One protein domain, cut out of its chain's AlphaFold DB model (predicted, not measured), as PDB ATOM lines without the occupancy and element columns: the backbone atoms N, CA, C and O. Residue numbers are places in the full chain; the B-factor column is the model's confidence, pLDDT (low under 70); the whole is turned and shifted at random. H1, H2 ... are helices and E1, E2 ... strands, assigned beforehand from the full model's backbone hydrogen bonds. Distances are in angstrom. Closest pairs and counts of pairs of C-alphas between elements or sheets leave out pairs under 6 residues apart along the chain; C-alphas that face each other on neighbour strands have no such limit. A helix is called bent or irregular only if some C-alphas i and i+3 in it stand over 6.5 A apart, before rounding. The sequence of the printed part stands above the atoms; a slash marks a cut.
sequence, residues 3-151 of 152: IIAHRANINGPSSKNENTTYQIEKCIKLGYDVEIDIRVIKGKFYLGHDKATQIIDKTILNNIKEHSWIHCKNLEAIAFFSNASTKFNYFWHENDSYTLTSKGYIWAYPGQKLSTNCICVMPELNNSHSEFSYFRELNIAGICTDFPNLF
ATOM      1  N   ILE A   3     103.984 118.728 171.678       97.69
ATOM      2  CA  ILE A   3     105.262 119.448 171.624       97.69
ATOM      3  C   ILE A   3     105.834 119.257 170.225       97.69
ATOM      4  O   ILE A   3     106.066 118.123 169.803       97.69
ATOM      5  N   ILE A   4     105.986 120.363 169.502       98.62
ATOM      6  CA  ILE A   4     106.379 120.400 168.097       98.62
ATOM      7  C   ILE A   4     107.743 121.089 168.015       98.62
ATOM      8  O   ILE A   4     107.886 122.256 168.375       98.62
ATOM      9  N   ALA A   5     108.754 120.364 167.552       98.50
ATOM     10  CA  ALA A   5     110.074 120.919 167.297       98.50
ATOM     11  C   ALA A   5     110.022 121.784 166.027       98.50
ATOM     12  O   ALA A   5     109.869 121.250 164.923       98.50
ATOM     13  N   HIS A   6     110.132 123.103 166.183       98.50
ATOM     14  CA  HIS A   6     110.138 124.067 165.080       98.50
ATOM     15  C   HIS A   6     111.330 123.785 164.168       98.50
ATOM     16  O   HIS A   6     112.468 123.745 164.636       98.50
ATOM     17  N   ARG A   7     111.079 123.483 162.888       98.44
ATOM     18  CA  ARG A   7     112.104 123.071 161.912       98.44
ATOM     19  C   ARG A   7     112.988 121.908 162.373       98.44
ATOM     20  O   ARG A   7     114.128 121.769 161.925       98.44
ATOM     21  N   ALA A   8     112.483 121.070 163.279       98.19
ATOM     22  CA  ALA A   8     113.233 120.034 163.991       98.19
ATOM     23  C   ALA A   8     114.377 120.547 164.909       98.19
ATOM     24  O   ALA A   8     115.336 119.826 165.195       98.19
ATOM     25  N   ASN A   9     114.305 121.770 165.428       98.25
ATOM     26  CA  ASN A   9     115.237 122.268 166.441       98.25
ATOM     27  C   ASN A   9     114.964 121.646 167.828       98.25
ATOM     28  O   ASN A   9     113.826 121.355 168.182       98.25
ATOM     29  N   ILE A  10     116.024 121.402 168.612       96.56
ATOM     30  CA  ILE A  10     115.926 120.774 169.953       96.56
ATOM     31  C   ILE A  10     116.396 121.714 171.072       96.56
ATOM     32  O   ILE A  10     115.825 121.715 172.161       96.56
ATOM     33  N   ASN A  11     117.470 122.468 170.825       95.38
ATOM     34  CA  ASN A  11     118.139 123.314 171.816       95.38
ATOM     35  C   ASN A  11     118.385 124.721 171.245       95.38
ATOM     36  O   ASN A  11     119.459 125.292 171.441       95.38
ATOM     37  N   GLY A  12     117.426 125.235 170.479       95.62
ATOM     38  CA  GLY A  12     117.538 126.497 169.761       95.62
ATOM     39  C   GLY A  12     117.749 126.332 168.252       95.62
ATOM     40  O   GLY A  12     118.014 125.219 167.773       95.62
ATOM     41  N   PRO A  13     117.645 127.444 167.503       95.00
ATOM     42  CA  PRO A  13     117.734 127.447 166.050       95.00
ATOM     43  C   PRO A  13     119.109 126.993 165.558       95.00
ATOM     44  O   PRO A  13     120.151 127.390 166.086       95.00
ATOM     45  N   SER A  14     119.128 126.161 164.514       94.38
ATOM     46  CA  SER A  14     120.364 125.622 163.952       94.38
ATOM     47  C   SER A  14     120.326 125.575 162.430       94.38
ATOM     48  O   SER A  14     119.927 124.573 161.850       94.38
ATOM     49  N   SER A  15     120.881 126.588 161.763       91.06
ATOM     50  CA  SER A  15     120.945 126.648 160.289       91.06
ATOM     51  C   SER A  15     121.645 125.451 159.625       91.06
ATOM     52  O   SER A  15     121.455 125.197 158.439       91.06
ATOM     53  N   LYS A  16     122.469 124.710 160.380       90.88
ATOM     54  CA  LYS A  16     123.149 123.494 159.914       90.88
ATOM     55  C   LYS A  16     122.267 122.243 159.989       90.88
ATOM     56  O   LYS A  16     122.461 121.336 159.185       90.88
ATOM     57  N   ASN A  17     121.380 122.161 160.981       92.62
ATOM     58  CA  ASN A  17     120.655 120.928 161.308       92.62
ATOM     59  C   ASN A  17     119.141 121.037 161.094       92.62
ATOM     60  O   ASN A  17     118.497 120.002 160.912       92.62
ATOM     61  N   GLU A  18     118.579 122.247 161.125       96.69
ATOM     62  CA  GLU A  18     117.155 122.482 160.904       96.69
ATOM     63  C   GLU A  18     116.726 121.937 159.541       96.69
ATOM     64  O   GLU A  18     117.499 121.956 158.580       96.69
ATOM     65  N   ASN A  19     115.492 121.445 159.448       97.44
ATOM     66  CA  ASN A  19     114.938 120.919 158.200       97.44
ATOM     67  C   ASN A  19     115.820 119.844 157.528       97.44
ATOM     68  O   ASN A  19     115.852 119.734 156.304       97.44
ATOM     69  N   THR A  20     116.542 119.026 158.299       97.88
ATOM     70  CA  THR A  20     117.265 117.863 157.761       97.88
ATOM     71  C   THR A  20     116.560 116.568 158.135       97.88
ATOM     72  O   THR A  20     116.008 116.440 159.228       97.88
ATOM     73  N   THR A  21     116.610 115.563 157.256       97.88
ATOM     74  CA  THR A  21     115.977 114.257 157.531       97.88
ATOM     75  C   THR A  21     116.512 113.607 158.805       97.88
ATOM     76  O   THR A  21     115.734 113.084 159.597       97.88
ATOM     77  N   TYR A  22     117.823 113.710 159.050       97.62
ATOM     78  CA  TYR A  22     118.452 113.211 160.274       97.62
ATOM     79  C   TYR A  22     117.856 113.859 161.530       97.62
ATOM     80  O   TYR A  22     117.498 113.171 162.487       97.62
ATOM     81  N   GLN A  23     117.737 115.186 161.525       97.94
ATOM     82  CA  GLN A  23     117.259 115.929 162.681       97.94
ATOM     83  C   GLN A  23     115.752 115.724 162.906       97.94
ATOM     84  O   GLN A  23     115.316 115.581 164.049       97.94
ATOM     85  N   ILE A  24     114.974 115.623 161.824       98.62
ATOM     86  CA  ILE A  24     113.552 115.254 161.849       98.62
ATOM     87  C   ILE A  24     113.361 113.891 162.522       98.62
ATOM     88  O   ILE A  24     112.611 113.774 163.491       98.62
ATOM     89  N   GLU A  25     114.079 112.863 162.060       98.25
ATOM     90  CA  GLU A  25     114.000 111.522 162.645       98.25
ATOM     91  C   GLU A  25     114.409 111.513 164.118       98.25
ATOM     92  O   GLU A  25     113.811 110.803 164.928       98.25
ATOM     93  N   LYS A  26     115.426 112.301 164.479       98.25
ATOM     94  CA  LYS A  26     115.880 112.436 165.862       98.25
ATOM     95  C   LYS A  26     114.793 113.027 166.760       98.25
ATOM     96  O   LYS A  26     114.559 112.478 167.832       98.25
ATOM     97  N   CYS A  27     114.123 114.098 166.336       98.31
ATOM     98  CA  CYS A  27     113.044 114.715 167.114       98.31
ATOM     99  C   CYS A  27     111.871 113.750 167.322       98.31
ATOM    100  O   CYS A  27     111.411 113.581 168.448       98.31
ATOM    101  N   ILE A  28     111.461 113.040 166.266       98.44
ATOM    102  CA  ILE A  28     110.379 112.046 166.348       98.44
ATOM    103  C   ILE A  28     110.752 110.903 167.304       98.44
ATOM    104  O   ILE A  28     109.938 110.501 168.131       98.44
ATOM    105  N   LYS A  29     112.000 110.410 167.262       98.06
ATOM    106  CA  LYS A  29     112.496 109.384 168.204       98.06
ATOM    107  C   LYS A  29     112.508 109.854 169.661       98.06
ATOM    108  O   LYS A  29     112.401 109.019 170.553       98.06
ATOM    109  N   LEU A  30     112.639 111.158 169.903       97.62
ATOM    110  CA  LEU A  30     112.539 111.759 171.238       97.62
ATOM    111  C   LEU A  30     111.085 111.969 171.696       97.62
ATOM    112  O   LEU A  30     110.866 112.382 172.829       97.62
ATOM    113  N   GLY A  31     110.098 111.659 170.848       97.69
ATOM    114  CA  GLY A  31     108.674 111.792 171.160       97.69
ATOM    115  C   GLY A  31     108.053 113.125 170.738       97.69
ATOM    116  O   GLY A  31     106.903 113.385 171.091       97.69
ATOM    117  N   TYR A  32     108.778 113.958 169.986       98.25
ATOM    118  CA  TYR A  32     108.264 115.227 169.474       98.25
ATOM    119  C   TYR A  32     107.530 115.051 168.147       98.25
ATOM    120  O   TYR A  32     107.952 114.290 167.275       98.25
ATOM    121  N   ASP A  33     106.472 115.836 167.965       98.69
ATOM    122  CA  ASP A  33     106.032 116.183 166.619       98.69
ATOM    123  C   ASP A  33     107.053 117.189 166.028       98.69
ATOM    124  O   ASP A  33     107.864 117.779 166.745       98.69
ATOM    125  N   VAL A  34     107.054 117.388 164.714       98.69
ATOM    126  CA  VAL A  34     108.021 118.257 164.022       98.69
ATOM    127  C   VAL A  34     107.308 119.189 163.065       98.69
ATOM    128  O   VAL A  34     106.459 118.754 162.290       98.69
ATOM    129  N   GLU A  35     107.668 120.463 163.092       98.75
ATOM    130  CA  GLU A  35     107.345 121.379 162.007       98.75
ATOM    131  C   GLU A  35     108.475 121.319 160.973       98.75
ATOM    132  O   GLU A  35     109.647 121.188 161.336       98.75
ATOM    133  N   ILE A  36     108.109 121.278 159.690       98.62
ATOM    134  CA  ILE A  36     109.052 121.210 158.573       98.62
ATOM    135  C   ILE A  36     108.617 122.128 157.435       98.62
ATOM    136  O   ILE A  36     107.451 122.148 157.036       98.62
ATOM    137  N   ASP A  37     109.601 122.772 156.823       98.69
ATOM    138  CA  ASP A  37     109.437 123.608 155.645       98.69
ATOM    139  C   ASP A  37     109.557 122.772 154.370       98.69
ATOM    140  O   ASP A  37     110.589 122.140 154.131       98.69
ATOM    141  N   ILE A  38     108.539 122.801 153.509       98.62
ATOM    142  CA  ILE A  38     108.545 122.085 152.228       98.62
ATOM    143  C   ILE A  38     108.298 123.030 151.055       98.62
ATOM    144  O   ILE A  38     107.292 123.738 150.995       98.62
ATOM    145  N   ARG A  39     109.171 122.947 150.047       98.50
ATOM    146  CA  ARG A  39     108.926 123.452 148.689       98.50
ATOM    147  C   ARG A  39     108.733 122.304 147.713       98.50
ATOM    148  O   ARG A  39     109.412 121.282 147.808       98.50
ATOM    149  N   VAL A  40     107.872 122.503 146.719       98.44
ATOM    150  CA  VAL A  40     107.791 121.626 145.545       98.44
ATOM    151  C   VAL A  40     108.324 122.370 144.333       98.44
ATOM    152  O   VAL A  40     107.735 123.352 143.901       98.44
ATOM    153  N   ILE A  41     109.438 121.919 143.763       98.12
ATOM    154  CA  ILE A  41     110.069 122.572 142.607       98.12
ATOM    155  C   ILE A  41     110.244 121.527 141.515       98.12
ATOM    156  O   ILE A  41     110.930 120.524 141.713       98.12
ATOM    157  N   LYS A  42     109.607 121.745 140.356       96.56
ATOM    158  CA  LYS A  42     109.638 120.811 139.213       96.56
ATOM    159  C   LYS A  42     109.305 119.362 139.626       96.56
ATOM    160  O   LYS A  42     109.979 118.421 139.220       96.56
ATOM    161  N   GLY A  43     108.291 119.201 140.482       95.56
ATOM    162  CA  GLY A  43     107.803 117.901 140.961       95.56
ATOM    163  C   GLY A  43     108.654 117.220 142.041       95.56
ATOM    164  O   GLY A  43     108.327 116.106 142.441       95.56
ATOM    165  N   LYS A  44     109.725 117.857 142.528       98.19
ATOM    166  CA  LYS A  44     110.575 117.338 143.611       98.19
ATOM    167  C   LYS A  44     110.300 118.071 144.920       98.19
ATOM    168  O   LYS A  44     110.050 119.275 144.897       98.19
ATOM    169  N   PHE A  45     110.389 117.356 146.041       98.50
ATOM    170  CA  PHE A  45     110.246 117.926 147.382       98.50
ATOM    171  C   PHE A  45     111.595 118.392 147.905       98.50
ATOM    172  O   PHE A  45     112.578 117.655 147.829       98.50
ATOM    173  N   TYR A  46     111.618 119.595 148.459       98.56
ATOM    174  CA  TYR A  46     112.791 120.184 149.082       98.56
ATOM    175  C   TYR A  46     112.449 120.624 150.498       98.56
ATOM    176  O   TYR A  46     111.489 121.370 150.683       98.56
ATOM    177  N   LEU A  47     113.262 120.200 151.458       98.12
ATOM    178  CA  LEU A  47     113.278 120.755 152.803       98.12
ATOM    179  C   LEU A  47     113.992 122.119 152.829       98.12
ATOM    180  O   LEU A  47     114.862 122.377 151.986       98.12
ATOM    181  N   GLY A  48     113.650 122.955 153.814       95.31
ATOM    182  CA  GLY A  48     114.401 124.158 154.202       95.31
ATOM    183  C   GLY A  48     113.577 125.449 154.216       95.31
ATOM    184  O   GLY A  48     112.715 125.649 153.362       95.31
ATOM    185  N   HIS A  49     113.877 126.355 155.158       92.56
ATOM    186  CA  HIS A  49     113.115 127.590 155.375       92.56
ATOM    187  C   HIS A  49     113.382 128.656 154.307       92.56
ATOM    188  O   HIS A  49     112.509 128.935 153.490       92.56
ATOM    189  N   ASP A  50     114.590 129.225 154.257       91.31
ATOM    190  CA  ASP A  50     114.923 130.323 153.327       91.31
ATOM    191  C   ASP A  50     115.251 129.812 151.923       91.31
ATOM    192  O   ASP A  50     115.009 130.476 150.914       91.31
ATOM    193  N   LYS A  51     115.835 128.614 151.859       92.75
ATOM    194  CA  LYS A  51     116.327 127.988 150.633       92.75
ATOM    195  C   LYS A  51     115.871 126.539 150.577       92.75
ATOM    196  O   LYS A  51     115.698 125.891 151.601       92.75
ATOM    197  N   ALA A  52     115.736 126.027 149.361       94.31
ATOM    198  CA  ALA A  52     115.582 124.604 149.104       94.31
ATOM    199  C   ALA A  52     116.941 123.905 149.310       94.31
ATOM    200  O   ALA A  52     117.814 124.006 148.448       94.31
ATOM    201  N   THR A  53     117.148 123.258 150.459       94.06
ATOM    202  CA  THR A  53     118.464 122.739 150.880       94.06
ATOM    203  C   THR A  53     118.630 121.246 150.624       94.06
ATOM    204  O   THR A  53     119.649 120.835 150.072       94.06
ATOM    205  N   GLN A  54     117.640 120.430 150.983       96.62
ATOM    206  CA  GLN A  54     117.722 118.972 150.883       96.62
ATOM    207  C   GLN A  54     116.541 118.417 150.086       96.62
ATOM    208  O   GLN A  54     115.388 118.624 150.456       96.62
ATOM    209  N   ILE A  55     116.821 117.675 149.011       98.00
ATOM    210  CA  ILE A  55     115.790 116.930 148.276       98.00
ATOM    211  C   ILE A  55     115.385 115.705 149.089       98.00
ATOM    212  O   ILE A  55     116.251 114.990 149.597       98.00
ATOM    213  N   ILE A  56     114.081 115.443 149.169       98.19
ATOM    214  CA  ILE A  56     113.541 114.233 149.790       98.19
ATOM    215  C   ILE A  56     112.552 113.518 148.873       98.19
ATOM    216  O   ILE A  56     111.873 114.129 148.044       98.19
ATOM    217  N   ASP A  57     112.438 112.211 149.076       96.56
ATOM    218  CA  ASP A  57     111.424 111.393 148.426       96.56
ATOM    219  C   ASP A  57     110.095 111.445 149.185       96.56
ATOM    220  O   ASP A  57     110.036 111.607 150.406       96.56
ATOM    221  N   LYS A  58     108.996 111.207 148.461       95.25
ATOM    222  CA  LYS A  58     107.647 111.120 149.044       95.25
ATOM    223  C   LYS A  58     107.539 110.047 150.140       95.25
ATOM    224  O   LYS A  58     106.695 110.157 151.027       95.25
ATOM    225  N   THR A  59     108.377 109.013 150.092       96.88
ATOM    226  CA  THR A  59     108.453 107.966 151.123       96.88
ATOM    227  C   THR A  59     108.818 108.543 152.489       96.88
ATOM    228  O   THR A  59     108.186 108.173 153.474       96.88
ATOM    229  N   ILE A  60     109.736 109.513 152.551       97.75
ATOM    230  CA  ILE A  60     110.095 110.206 153.794       97.75
ATOM    231  C   ILE A  60     108.875 110.927 154.370       97.75
ATOM    232  O   ILE A  60     108.547 110.723 155.534       97.75
ATOM    233  N   LEU A  61     108.150 111.690 153.542       97.44
ATOM    234  CA  LEU A  61     106.927 112.384 153.963       97.44
ATOM    235  C   LEU A  61     105.882 111.407 154.513       97.44
ATOM    236  O   LEU A  61     105.272 111.672 155.544       97.44
ATOM    237  N   ASN A  62     105.690 110.264 153.851       97.06
ATOM    238  CA  ASN A  62     104.761 109.233 154.313       97.06
ATOM    239  C   ASN A  62     105.177 108.622 155.658       97.06
ATOM    240  O   ASN A  62     104.301 108.331 156.468       97.06
ATOM    241  N   ASN A  63     106.479 108.439 155.893       97.75
ATOM    242  CA  ASN A  63     107.000 107.850 157.128       97.75
ATOM    243  C   ASN A  63     106.819 108.777 158.338       97.75
ATOM    244  O   ASN A  63     106.636 108.290 159.449       97.75
ATOM    245  N   ILE A  64     106.842 110.097 158.129       97.56
ATOM    246  CA  ILE A  64     106.741 111.088 159.214       97.56
ATOM    247  C   ILE A  64     105.347 111.721 159.355       97.56
ATOM    248  O   ILE A  64     105.132 112.498 160.278       97.56
ATOM    249  N   LYS A  65     104.391 111.403 158.472       97.44
ATOM    250  CA  LYS A  65     103.100 112.116 158.322       97.44
ATOM    251  C   LYS A  65     102.234 112.227 159.586       97.44
ATOM    252  O   LYS A  65     101.396 113.124 159.674       97.44
ATOM    253  N   GLU A  66     102.372 111.289 160.522       97.75
ATOM    254  CA  GLU A  66     101.602 111.294 161.775       97.75
ATOM    255  C   GLU A  66     102.193 112.254 162.816       97.75
ATOM    256  O   GLU A  66     101.486 112.671 163.731       97.75
ATOM    257  N   HIS A  67     103.454 112.646 162.631       98.38
ATOM    258  CA  HIS A  67     104.208 113.530 163.517       98.38
ATOM    259  C   HIS A  67     104.592 114.858 162.859       98.38
ATOM    260  O   HIS A  67     105.085 115.746 163.547       98.38
ATOM    261  N   SER A  68     104.392 115.023 161.548       98.31
ATOM    262  CA  SER A  68     104.802 116.230 160.833       98.31
ATOM    263  C   SER A  68     103.701 117.284 160.705       98.31
ATOM    264  O   SER A  68     102.526 116.993 160.469       98.31
ATOM    265  N   TRP A  69     104.133 118.535 160.821       98.81
ATOM    266  CA  TRP A  69     103.399 119.772 160.590       98.81
ATOM    267  C   TRP A  69     104.088 120.481 159.424       98.81
ATOM    268  O   TRP A  69     105.204 120.963 159.564       98.81
ATOM    269  N   ILE A  70     103.477 120.464 158.242       98.81
ATOM    270  CA  ILE A  70     104.163 120.859 157.006       98.81
ATOM    271  C   ILE A  70     103.852 122.319 156.671       98.81
ATOM    272  O   ILE A  70     102.772 122.622 156.153       98.81
ATOM    273  N   HIS A  71     104.816 123.207 156.900       98.75
ATOM    274  CA  HIS A  71     104.790 124.567 156.377       98.75
ATOM    275  C   HIS A  71     105.147 124.525 154.892       98.75
ATOM    276  O   HIS A  71     106.280 124.283 154.477       98.75
ATOM    277  N   CYS A  72     104.148 124.726 154.043       98.69
ATOM    278  CA  CYS A  72     104.364 124.864 152.612       98.69
ATOM    279  C   CYS A  72     105.016 126.220 152.338       98.69
ATOM    280  O   CYS A  72     104.491 127.242 152.758       98.69
ATOM    281  N   LYS A  73     106.124 126.229 151.593       98.31
ATOM    282  CA  LYS A  73     106.914 127.430 151.262       98.31
ATOM    283  C   LYS A  73     106.826 127.841 149.795       98.31
ATOM    284  O   LYS A  73     107.522 128.761 149.368       98.31
ATOM    285  N   ASN A  74     105.931 127.208 149.033       98.25
ATOM    286  CA  ASN A  74     105.414 127.737 147.771       98.25
ATOM    287  C   ASN A  74     104.010 127.206 147.426       98.25
ATOM    288  O   ASN A  74     103.520 126.246 148.028       98.25
ATOM    289  N   LEU A  75     103.378 127.820 146.419       98.19
ATOM    290  CA  LEU A  75     102.058 127.429 145.919       98.19
ATOM    291  C   LEU A  75     102.034 125.970 145.450       98.19
ATOM    292  O   LEU A  75     101.066 125.259 145.700       98.19
ATOM    293  N   GLU A  76     103.099 125.497 144.808       98.50
ATOM    294  CA  GLU A  76     103.196 124.124 144.320       98.50
ATOM    295  C   GLU A  76     103.149 123.100 145.459       98.50
ATOM    296  O   GLU A  76     102.570 122.028 145.286       98.50
ATOM    297  N   ALA A  77     103.704 123.422 146.634       98.44
ATOM    298  CA  ALA A  77     103.577 122.570 147.811       98.44
ATOM    299  C   ALA A  77     102.119 122.513 148.292       98.44
ATOM    300  O   ALA A  77     101.584 121.418 148.469       98.44
ATOM    301  N   ILE A  78     101.437 123.660 148.400       98.06
ATOM    302  CA  ILE A  78     100.008 123.702 148.758       98.06
ATOM    303  C   ILE A  78      99.156 122.920 147.752       98.06
ATOM    304  O   ILE A  78      98.321 122.102 148.146       98.06
ATOM    305  N   ALA A  79      99.380 123.124 146.454       98.31
ATOM    306  CA  ALA A  79      98.670 122.420 145.393       98.31
ATOM    307  C   ALA A  79      98.916 120.904 145.457       98.31
ATOM    308  O   ALA A  79      97.981 120.121 145.294       98.31
ATOM    309  N   PHE A  80     100.145 120.470 145.749       98.06
ATOM    310  CA  PHE A  80     100.452 119.053 145.913       98.06
ATOM    311  C   PHE A  80      99.701 118.438 147.100       98.06
ATOM    312  O   PHE A  80      99.018 117.427 146.936       98.06
ATOM    313  N   PHE A  81      99.816 119.033 148.291       98.12
ATOM    314  CA  PHE A  81      99.240 118.442 149.501       98.12
ATOM    315  C   PHE A  81      97.711 118.505 149.524       98.12
ATOM    316  O   PHE A  81      97.085 117.567 150.012       98.12
ATOM    317  N   SER A  82      97.105 119.540 148.938       97.69
ATOM    318  CA  SER A  82      95.641 119.647 148.814       97.69
ATOM    319  C   SER A  82      95.012 118.607 147.890       97.69
ATOM    320  O   SER A  82      93.863 118.231 148.099       97.69
ATOM    321  N   ASN A  83      95.766 118.098 146.915       97.12
ATOM    322  CA  ASN A  83      95.316 117.040 146.007       97.12
ATOM    323  C   ASN A  83      95.824 115.644 146.409       97.12
ATOM    324  O   ASN A  83      95.575 114.662 145.707       97.12
ATOM    325  N   ALA A  84      96.563 115.524 147.516       94.75
ATOM    326  CA  ALA A  84      97.087 114.244 147.963       94.75
ATOM    327  C   ALA A  84      95.963 113.360 148.529       94.75
ATOM    328  O   ALA A  84      95.206 113.770 149.404       94.75
ATOM    329  N   SER A  85      95.901 112.099 148.092       93.00
ATOM    330  CA  SER A  85      94.987 111.105 148.679       93.00
ATOM    331  C   SER A  85      95.343 110.764 150.132       93.00
ATOM    332  O   SER A  85      94.474 110.429 150.937       93.00
ATOM    333  N   THR A  86      96.628 110.858 150.483       93.50
ATOM    334  CA  THR A  86      97.109 110.724 151.860       93.50
ATOM    335  C   THR A  86      96.798 111.992 152.650       93.50
ATOM    336  O   THR A  86      97.153 113.091 152.232       93.50
ATOM    337  N   LYS A  87      96.220 111.836 153.846       94.94
ATOM    338  CA  LYS A  87      95.964 112.952 154.764       94.94
ATOM    339  C   LYS A  87      97.255 113.431 155.438       94.94
ATOM    340  O   LYS A  87      97.695 112.847 156.426       94.94
ATOM    341  N   PHE A  88      97.825 114.517 154.929       98.25
ATOM    342  CA  PHE A  88      98.915 115.255 155.571       98.25
ATOM    343  C   PHE A  88      98.375 116.400 156.432       98.25
ATOM    344  O   PHE A  88      97.289 116.913 156.162       98.25
ATOM    345  N   ASN A  89      99.135 116.812 157.451       98.62
ATOM    346  CA  ASN A  89      98.906 118.080 158.142       98.62
ATOM    347  C   ASN A  89      99.797 119.147 157.508       98.62
ATOM    348  O   ASN A  89     101.012 119.098 157.667       98.62
ATOM    349  N   TYR A  90      99.207 120.066 156.760       98.75
ATOM    350  CA  TYR A  90      99.939 121.090 156.031       98.75
ATOM    351  C   TYR A  90      99.230 122.434 156.141       98.75
ATOM    352  O   TYR A  90      98.028 122.501 156.409       98.75
ATOM    353  N   PHE A  91      99.988 123.502 155.953       98.75
ATOM    354  CA  PHE A  91      99.501 124.871 156.007       98.75
ATOM    355  C   PHE A  91     100.452 125.799 155.254       98.75
ATOM    356  O   PHE A  91     101.593 125.445 154.961       98.75
ATOM    357  N   TRP A  92      99.964 126.989 154.930       98.19
ATOM    358  CA  TRP A  92     100.765 128.111 154.459       98.19
ATOM    359  C   TRP A  92     100.565 129.251 155.442       98.19
ATOM    360  O   TRP A  92      99.421 129.557 155.761       98.19
ATOM    361  N   HIS A  93     101.643 129.894 155.871       96.62
ATOM    362  CA  HIS A  93     101.567 131.180 156.552       96.62
ATOM    363  C   HIS A  93     102.844 131.979 156.315       96.62
ATOM    364  O   HIS A  93     103.888 131.407 155.999       96.62
ATOM    365  N   GLU A  94     102.760 133.284 156.520       93.50
ATOM    366  CA  GLU A  94     103.923 134.149 156.693       93.50
ATOM    367  C   GLU A  94     103.777 134.869 158.040       93.50
ATOM    368  O   GLU A  94     104.062 134.288 159.090       93.50
ATOM    369  N   ASN A  95     103.230 136.088 158.029       94.25
ATOM    370  CA  ASN A  95     102.969 136.894 159.227       94.25
ATOM    371  C   ASN A  95     101.472 136.999 159.566       94.25
ATOM    372  O   ASN A  95     101.028 137.961 160.193       94.25
ATOM    373  N   ASP A  96     100.680 136.029 159.113       97.50
ATOM    374  CA  ASP A  96      99.253 135.933 159.399       97.50
ATOM    375  C   ASP A  96      99.034 135.727 160.898       97.50
ATOM    376  O   ASP A  96      99.616 134.813 161.476       97.50
ATOM    377  N   SER A  97      98.159 136.521 161.529       97.88
ATOM    378  CA  SER A  97      97.864 136.368 162.965       97.88
ATOM    379  C   SER A  97      97.424 134.944 163.312       97.88
ATOM    380  O   SER A  97      97.798 134.406 164.355       97.88
ATOM    381  N   TYR A  98      96.654 134.324 162.418       98.44
ATOM    382  CA  TYR A  98      96.175 132.959 162.555       98.44
ATOM    383  C   TYR A  98      96.135 132.277 161.194       98.44
ATOM    384  O   TYR A  98      95.683 132.860 160.213       98.44
ATOM    385  N   THR A  99      96.542 131.014 161.157       98.25
ATOM    386  CA  THR A  99      96.429 130.145 159.982       98.25
ATOM    387  C   THR A  99      95.742 128.845 160.371       98.25
ATOM    388  O   THR A  99      96.009 128.292 161.435       98.25
ATOM    389  N   LEU A 100      94.861 128.330 159.515       98.50
ATOM    390  CA  LEU A 100      94.256 127.015 159.712       98.50
ATOM    391  C   LEU A 100      95.100 125.944 159.014       98.50
ATOM    392  O   LEU A 100      95.424 126.081 157.833       98.50
ATOM    393  N   THR A 101      95.420 124.858 159.715       98.69
ATOM    394  CA  THR A 101      96.033 123.687 159.079       98.69
ATOM    395  C   THR A 101      94.990 122.798 158.416       98.69
ATOM    396  O   THR A 101      93.815 122.801 158.779       98.69
ATOM    397  N   SER A 102      95.412 121.962 157.472       98.44
ATOM    398  CA  SER A 102      94.535 121.000 156.792       98.44
ATOM    399  C   SER A 102      93.863 119.982 157.727       98.44
ATOM    400  O   SER A 102      92.846 119.395 157.359       98.44
ATOM    401  N   LYS A 103      94.406 119.764 158.935       97.62
ATOM    402  CA  LYS A 103      93.780 118.944 159.990       97.62
ATOM    403  C   LYS A 103      92.920 119.759 160.968       97.62
ATOM    404  O   LYS A 103      92.405 119.192 161.927       97.62
ATOM    405  N   GLY A 104      92.735 121.055 160.723       97.75
ATOM    406  CA  GLY A 104      91.825 121.918 161.472       97.75
ATOM    407  C   GLY A 104      92.419 122.570 162.719       97.75
ATOM    408  O   GLY A 104      91.651 123.102 163.513       97.75
ATOM    409  N   TYR A 105      93.741 122.550 162.916       98.56
ATOM    410  CA  TYR A 105      94.390 123.259 164.027       98.56
ATOM    411  C   TYR A 105      94.616 124.732 163.689       98.56
ATOM    412  O   TYR A 105      94.854 125.071 162.530       98.56
ATOM    413  N   ILE A 106      94.591 125.601 164.700       98.69
ATOM    414  CA  ILE A 106      94.866 127.032 164.529       98.69
ATOM    415  C   ILE A 106      96.343 127.287 164.838       98.69
ATOM    416  O   ILE A 106      96.747 127.287 165.996       98.69
ATOM    417  N   TRP A 107      97.155 127.523 163.816       98.69
ATOM    418  CA  TRP A 107      98.536 127.976 163.951       98.69
ATOM    419  C   TRP A 107      98.535 129.465 164.315       98.69
ATOM    420  O   TRP A 107      98.215 130.307 163.475       98.69
ATOM    421  N   ALA A 108      98.785 129.785 165.588       98.19
ATOM    422  CA  ALA A 108      98.717 131.152 166.098       98.19
ATOM    423  C   ALA A 108     100.100 131.802 166.047       98.19
ATOM    424  O   ALA A 108     101.050 131.275 166.629       98.19
ATOM    425  N   TYR A 109     100.200 132.955 165.382       96.88
ATOM    426  CA  TYR A 109     101.441 133.727 165.323       96.88
ATOM    427  C   TYR A 109     101.942 134.062 166.743       96.88
ATOM    428  O   TYR A 109     101.124 134.177 167.668       96.88
ATOM    429  N   PRO A 110     103.259 134.230 166.958       95.44
ATOM    430  CA  PRO A 110     103.788 134.602 168.265       95.44
ATOM    431  C   PRO A 110     103.067 135.818 168.877       95.44
ATOM    432  O   PRO A 110     102.805 136.816 168.202       95.44
ATOM    433  N   GLY A 111     102.730 135.724 170.166       92.25
ATOM    434  CA  GLY A 111     102.095 136.804 170.938       92.25
ATOM    435  C   GLY A 111     100.582 136.957 170.741       92.25
ATOM    436  O   GLY A 111      99.972 137.832 171.353       92.25
ATOM    437  N   GLN A 112      99.951 136.120 169.917       95.44
ATOM    438  CA  GLN A 112      98.509 136.190 169.689       95.44
ATOM    439  C   GLN A 112      97.697 135.545 170.817       95.44
ATOM    440  O   GLN A 112      98.162 134.657 171.533       95.44
ATOM    441  N   LYS A 113      96.429 135.960 170.946       95.31
ATOM    442  CA  LYS A 113      95.480 135.325 171.868       95.31
ATOM    443  C   LYS A 113      95.259 133.869 171.457       95.31
ATOM    444  O   LYS A 113      94.994 133.594 170.287       95.31
ATOM    445  N   LEU A 114      95.309 132.966 172.433       96.62
ATOM    446  CA  LEU A 114      95.190 131.526 172.218       96.62
ATOM    447  C   LEU A 114      93.790 131.006 172.574       96.62
ATOM    448  O   LEU A 114      93.086 131.564 173.417       96.62
ATOM    449  N   SER A 115      93.407 129.911 171.920       95.81
ATOM    450  CA  SER A 115      92.209 129.114 172.198       95.81
ATOM    451  C   SER A 115      92.582 127.634 172.314       95.81
ATOM    452  O   SER A 115      93.707 127.247 171.995       95.81
ATOM    453  N   THR A 116      91.636 126.786 172.712       96.81
ATOM    454  CA  THR A 116      91.880 125.353 172.963       96.81
ATOM    455  C   THR A 116      92.420 124.575 171.770       96.81
ATOM    456  O   THR A 116      93.136 123.597 171.954       96.81
ATOM    457  N   ASN A 117      92.135 125.020 170.547       97.12
ATOM    458  CA  ASN A 117      92.589 124.367 169.321       97.12
ATOM    459  C   ASN A 117      93.850 125.017 168.712       97.12
ATOM    460  O   ASN A 117      94.225 124.726 167.573       97.12
ATOM    461  N   CYS A 118      94.488 125.941 169.439       98.31
ATOM    462  CA  CYS A 118      95.671 126.640 168.957       98.31
ATOM    463  C   CYS A 118      96.955 125.831 169.148       98.31
ATOM    464  O   CYS A 118      97.153 125.176 170.173       98.31
ATOM    465  N   ILE A 119      97.859 125.974 168.183       98.38
ATOM    466  CA  ILE A 119      99.291 125.776 168.368       98.38
ATOM    467  C   ILE A 119      99.901 127.136 168.705       98.38
ATOM    468  O   ILE A 119      99.778 128.074 167.918       98.38
ATOM    469  N   CYS A 120     100.525 127.248 169.877       97.12
ATOM    470  CA  CYS A 120     101.301 128.422 170.268       97.12
ATOM    471  C   CYS A 120     102.683 128.348 169.614       97.12
ATOM    472  O   CYS A 120     103.442 127.419 169.885       97.12
ATOM    473  N   VAL A 121     102.994 129.293 168.730       96.62
ATOM    474  CA  VAL A 121     104.233 129.282 167.945       96.62
ATOM    475  C   VAL A 121     105.269 130.198 168.586       96.62
ATOM    476  O   VAL A 121     104.961 131.336 168.933       96.62
ATOM    477  N   MET A 122     106.489 129.680 168.724       95.00
ATOM    478  CA  MET A 122     107.684 130.342 169.250       95.00
ATOM    479  C   MET A 122     107.411 131.205 170.498       95.00
ATOM    480  O   MET A 122     107.631 132.424 170.472       95.00
ATOM    481  N   PRO A 123     106.916 130.613 171.607       93.31
ATOM    482  CA  PRO A 123     106.696 131.348 172.855       93.31
ATOM    483  C   PRO A 123     107.961 132.063 173.363       93.31
ATOM    484  O   PRO A 123     107.849 133.118 173.990       93.31
ATOM    485  N   GLU A 124     109.151 131.550 173.034       93.31
ATOM    486  CA  GLU A 124     110.459 132.147 173.331       93.31
ATOM    487  C   GLU A 124     110.668 133.570 172.779       93.31
ATOM    488  O   GLU A 124     111.533 134.284 173.276       93.31
ATOM    489  N   LEU A 125     109.897 134.016 171.777       90.69
ATOM    490  CA  LEU A 125     110.047 135.363 171.204       90.69
ATOM    491  C   LEU A 125     109.448 136.469 172.075       90.69
ATOM    492  O   LEU A 125     109.822 137.629 171.931       90.69
ATOM    493  N   ASN A 126     108.504 136.120 172.949       84.62
ATOM    494  CA  ASN A 126     107.760 137.088 173.756       84.62
ATOM    495  C   ASN A 126     107.931 136.867 175.263       84.62
ATOM    496  O   ASN A 126     107.351 137.618 176.040       84.62
ATOM    497  N   ASN A 127     108.673 135.837 175.683       77.19
ATOM    498  CA  ASN A 127     108.742 135.423 177.084       77.19
ATOM    499  C   ASN A 127     110.161 135.025 177.479       77.19
ATOM    500  O   ASN A 127     110.948 134.529 176.671       77.19
ATOM    501  N   SER A 128     110.473 135.211 178.754       74.12
ATOM    502  CA  SER A 128     111.710 134.720 179.350       74.12
ATOM    503  C   SER A 128     111.630 133.215 179.629       74.12
ATOM    504  O   SER A 128     110.554 132.650 179.823       74.12
ATOM    505  N   HIS A 129     112.783 132.543 179.712       66.88
ATOM    506  CA  HIS A 129     112.832 131.091 179.944       66.88
ATOM    507  C   HIS A 129     112.160 130.665 181.263       66.88
ATOM    508  O   HIS A 129     111.664 129.545 181.376       66.88
ATOM    509  N   SER A 130     112.124 131.559 182.255       64.38
ATOM    510  CA  SER A 130     111.457 131.347 183.543       64.38
ATOM    511  C   SER A 130     109.930 131.297 183.452       64.38
ATOM    512  O   SER A 130     109.287 130.884 184.410       64.38
ATOM    513  N   GLU A 131     109.345 131.681 182.317       73.06
ATOM    514  CA  GLU A 131     107.894 131.734 182.110       73.06
ATOM    515  C   GLU A 131     107.365 130.503 181.349       73.06
ATOM    516  O   GLU A 131     106.164 130.384 181.117       73.06
ATOM    517  N   PHE A 132     108.220 129.530 180.995       77.38
ATOM    518  CA  PHE A 132     107.786 128.337 180.251       77.38
ATOM    519  C   PHE A 132     106.869 127.387 181.027       77.38
ATOM    520  O   PHE A 132     106.098 126.653 180.405       77.38
ATOM    521  N   SER A 133     106.886 127.418 182.362       78.12
ATOM    522  CA  SER A 133     105.942 126.649 183.184       78.12
ATOM    523  C   SER A 133     104.489 127.050 182.916       78.12
ATOM    524  O   SER A 133     103.641 126.174 182.776       78.12
ATOM    525  N   TYR A 134     104.219 128.347 182.733       82.75
ATOM    526  CA  TYR A 134     102.879 128.870 182.444       82.75
ATOM    527  C   TYR A 134     102.281 128.257 181.172       82.75
ATOM    528  O   TYR A 134     101.117 127.863 181.141       82.75
ATOM    529  N   PHE A 135     103.091 128.092 180.125       84.56
ATOM    530  CA  PHE A 135     102.638 127.515 178.860       84.56
ATOM    531  C   PHE A 135     102.222 126.044 178.975       84.56
ATOM    532  O   PHE A 135     101.383 125.597 178.195       84.56
ATOM    533  N   ARG A 136     102.758 125.297 179.953       81.00
ATOM    534  CA  ARG A 136     102.342 123.908 180.219       81.00
ATOM    535  C   ARG A 136     100.937 123.821 180.818       81.00
ATOM    536  O   ARG A 136     100.285 122.790 180.676       81.00
ATOM    537  N   GLU A 137     100.480 124.884 181.469       86.19
ATOM    538  CA  GLU A 137      99.171 124.958 182.126       86.19
ATOM    539  C   GLU A 137      98.071 125.483 181.190       86.19
ATOM    540  O   GLU A 137      96.881 125.390 181.500       86.19
ATOM    541  N   LEU A 138      98.445 126.011 180.020       90.06
ATOM    542  CA  LEU A 138      97.489 126.509 179.041       90.06
ATOM    543  C   LEU A 138      96.650 125.374 178.448       90.06
ATOM    544  O   LEU A 138      97.156 124.357 177.971       90.06
ATOM    545  N   ASN A 139      95.339 125.600 178.378       94.50
ATOM    546  CA  ASN A 139      94.436 124.730 177.636       94.50
ATOM    547  C   ASN A 139      94.531 125.048 176.134       94.50
ATOM    548  O   ASN A 139      93.726 125.822 175.617       94.50
ATOM    549  N   ILE A 140      95.548 124.496 175.466       96.69
ATOM    550  CA  ILE A 140      95.834 124.638 174.028       96.69
ATOM    551  C   ILE A 140      96.195 123.283 173.401       96.69
ATOM    552  O   ILE A 140      96.564 122.327 174.091       96.69
ATOM    553  N   ALA A 141      96.121 123.187 172.071       97.69
ATOM    554  CA  ALA A 141      96.382 121.939 171.362       97.69
ATOM    555  C   ALA A 141      97.873 121.571 171.375       97.69
ATOM    556  O   ALA A 141      98.214 120.392 171.519       97.69
ATOM    557  N   GLY A 142      98.768 122.557 171.273       97.38
ATOM    558  CA  GLY A 142     100.208 122.320 171.231       97.38
ATOM    559  C   GLY A 142     101.069 123.575 171.272       97.38
ATOM    560  O   GLY A 142     100.567 124.697 171.240       97.38
ATOM    561  N   ILE A 143     102.378 123.356 171.320       97.50
ATOM    562  CA  ILE A 143     103.419 124.383 171.277       97.50
ATOM    563  C   ILE A 143     104.412 124.001 170.183       97.50
ATOM    564  O   ILE A 143     104.869 122.859 170.147       97.50
ATOM    565  N   CYS A 144     104.745 124.950 169.311       98.00
ATOM    566  CA  CYS A 144     105.829 124.843 168.342       98.00
ATOM    567  C   CYS A 144     106.981 125.748 168.781       98.00
ATOM    568  O   CYS A 144     106.767 126.942 168.959       98.00
ATOM    569  N   THR A 145     108.170 125.194 169.003       97.00
ATOM    570  CA  THR A 145     109.296 125.910 169.631       97.00
ATOM    571  C   THR A 145     110.637 125.373 169.147       97.00
ATOM    572  O   THR A 145     110.745 124.204 168.770       97.00
ATOM    573  N   ASP A 146     111.676 126.200 169.210       97.19
ATOM    574  CA  ASP A 146     113.055 125.765 168.998       97.19
ATOM    575  C   ASP A 146     113.640 125.003 170.209       97.19
ATOM    576  O   ASP A 146     114.720 124.409 170.109       97.19
ATOM    577  N   PHE A 147     112.939 124.994 171.352       95.88
ATOM    578  CA  PHE A 147     113.400 124.423 172.625       95.88
ATOM    579  C   PHE A 147     112.423 123.383 173.220       95.88
ATOM    580  O   PHE A 147     111.999 123.517 174.372       95.88
ATOM    581  N   PRO A 148     112.056 122.309 172.490       95.50
ATOM    582  CA  PRO A 148     111.042 121.344 172.930       95.50
ATOM    583  C   PRO A 148     111.348 120.671 174.280       95.50
ATOM    584  O   PRO A 148     110.424 120.392 175.043       95.50
ATOM    585  N   ASN A 149     112.628 120.491 174.633       93.44
ATOM    586  CA  ASN A 149     113.047 119.913 175.920       93.44
ATOM    587  C   ASN A 149     112.597 120.740 177.141       93.44
ATOM    588  O   ASN A 149     112.519 120.215 178.247       93.44
ATOM    589  N   LEU A 150     112.298 122.031 176.964       91.12
ATOM    590  CA  LEU A 150     111.802 122.889 178.044       91.12
ATOM    591  C   LEU A 150     110.328 122.627 178.376       91.12
ATOM    592  O   LEU A 150     109.820 123.176 179.355       91.12
ATOM    593  N   PHE A 151     109.647 121.769 177.608       87.88
ATOM    594  CA  PHE A 151     108.231 121.430 177.772       87.88
ATOM    595  C   PHE A 151     107.977 119.959 178.131       87.88
ATOM    596  O   PHE A 151     106.826 119.596 178.379       87.88
TER     597      PHE A 151
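What this domain is: This is residues 3 to 151 of the 152 residues of an uncharacterized protein of Prochlorococcus marinus (strain MIT 9215) (UniProt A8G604). Look for a small, irregular, nearly closed barrel round which E1, E2, E5, E6, E7, E8 and E9 curve, with a gap between E5 and E6; the far part of E2 runs on past it beside the hairpin E3 and E4. H1 packs on E2, H3 sits by the far parts of E2 and E5, and H4 and H5 lie beyond E9. The 149 printed residues hold five named helices and nine named strands, in the order E1 H1 E2 E3 E4 H2 E5 H3 E6 E7 E8 H4 E9 H5. The sheet is branched and mixed, the class is mixed, and the whole is compact, with a radius of gyration of the C-alphas of 14.6 A and spans of 45 by 28 by 24 A.

How they stand to each other: Start at E1, residues 3 to 5: parallel to it are E2, residues 33 to 41, on one side, with N 5 and O 33 at 2.9 A, and E9, residues 142 to 145, on the other side, with N 4 and O 143 at 2.8 A. H1, residues 21 to 29, is over E2 at a height over the sheet of 8.2 A; its closest C-alphas to E2 are Ile 24 and Val 34, 6.7 A. E1, H1 and E2 make a strand-helix-strand unit, a helix between two parallel neighbours, with a right-handed crossover; so do E8, residues 118 to 121, H4, residues 129 to 137, and E9. E2, E3, residues 44 to 47, and E4, residues 54 to 56, form a meander, each strand antiparallel to the one before; find N 39 and O 46 at 2.9 A and N 47 and O 54 at 2.8 A. E5, residues 68 to 72, is parallel to E2, with N 36 and O 69 at 2.9 A. H2, residues 58 to 64, and H3, residues 75 to 82, are on the same face; the closest C-alphas of E2 and H3 are Val 40 and Ala 77, 4.9 A. E7, residues 106 to 108, forms a hairpin with E6, residues 98 to 100, with N 99 and O 107 at 2.9 A, and is parallel to E8, with N 119 and O 106 at 2.8 A. E8 is parallel to E9, with N 120 and O 142 at 2.9 A. H5, residues 148 to 151, is over E9 and touches H4, closest C-alphas Arg 136 and Phe 151, 6.8 A. Every O i to N i+4 pair is within hydrogen-bond range in H1, H2 and H3; H4 has 0 of 5, but 5 of 6 O i to N i+3 pairs, and H5 is too short.

Where its parts are: Find C-alpha 3 at (105.262, 119.448, 171.624). From C-alpha 33 at (106.032, 116.183, 166.619), E2 runs 25.2 A; H1 spans 12.2 A. H4 spans 15.1 A and is irregular, with C-alphas 130 and 133 at 7.3 A. H5 ends at C-alpha 151 (108.231, 121.430, 177.772).

The domain as a whole: The C-alphas of Lys 42 and Ser 130, the two farthest apart, are 45.6 A apart. The printed part has no cut; the links E1 to H1 and H3 to E6 are long. Residues 129 to 130 are under pLDDT 70.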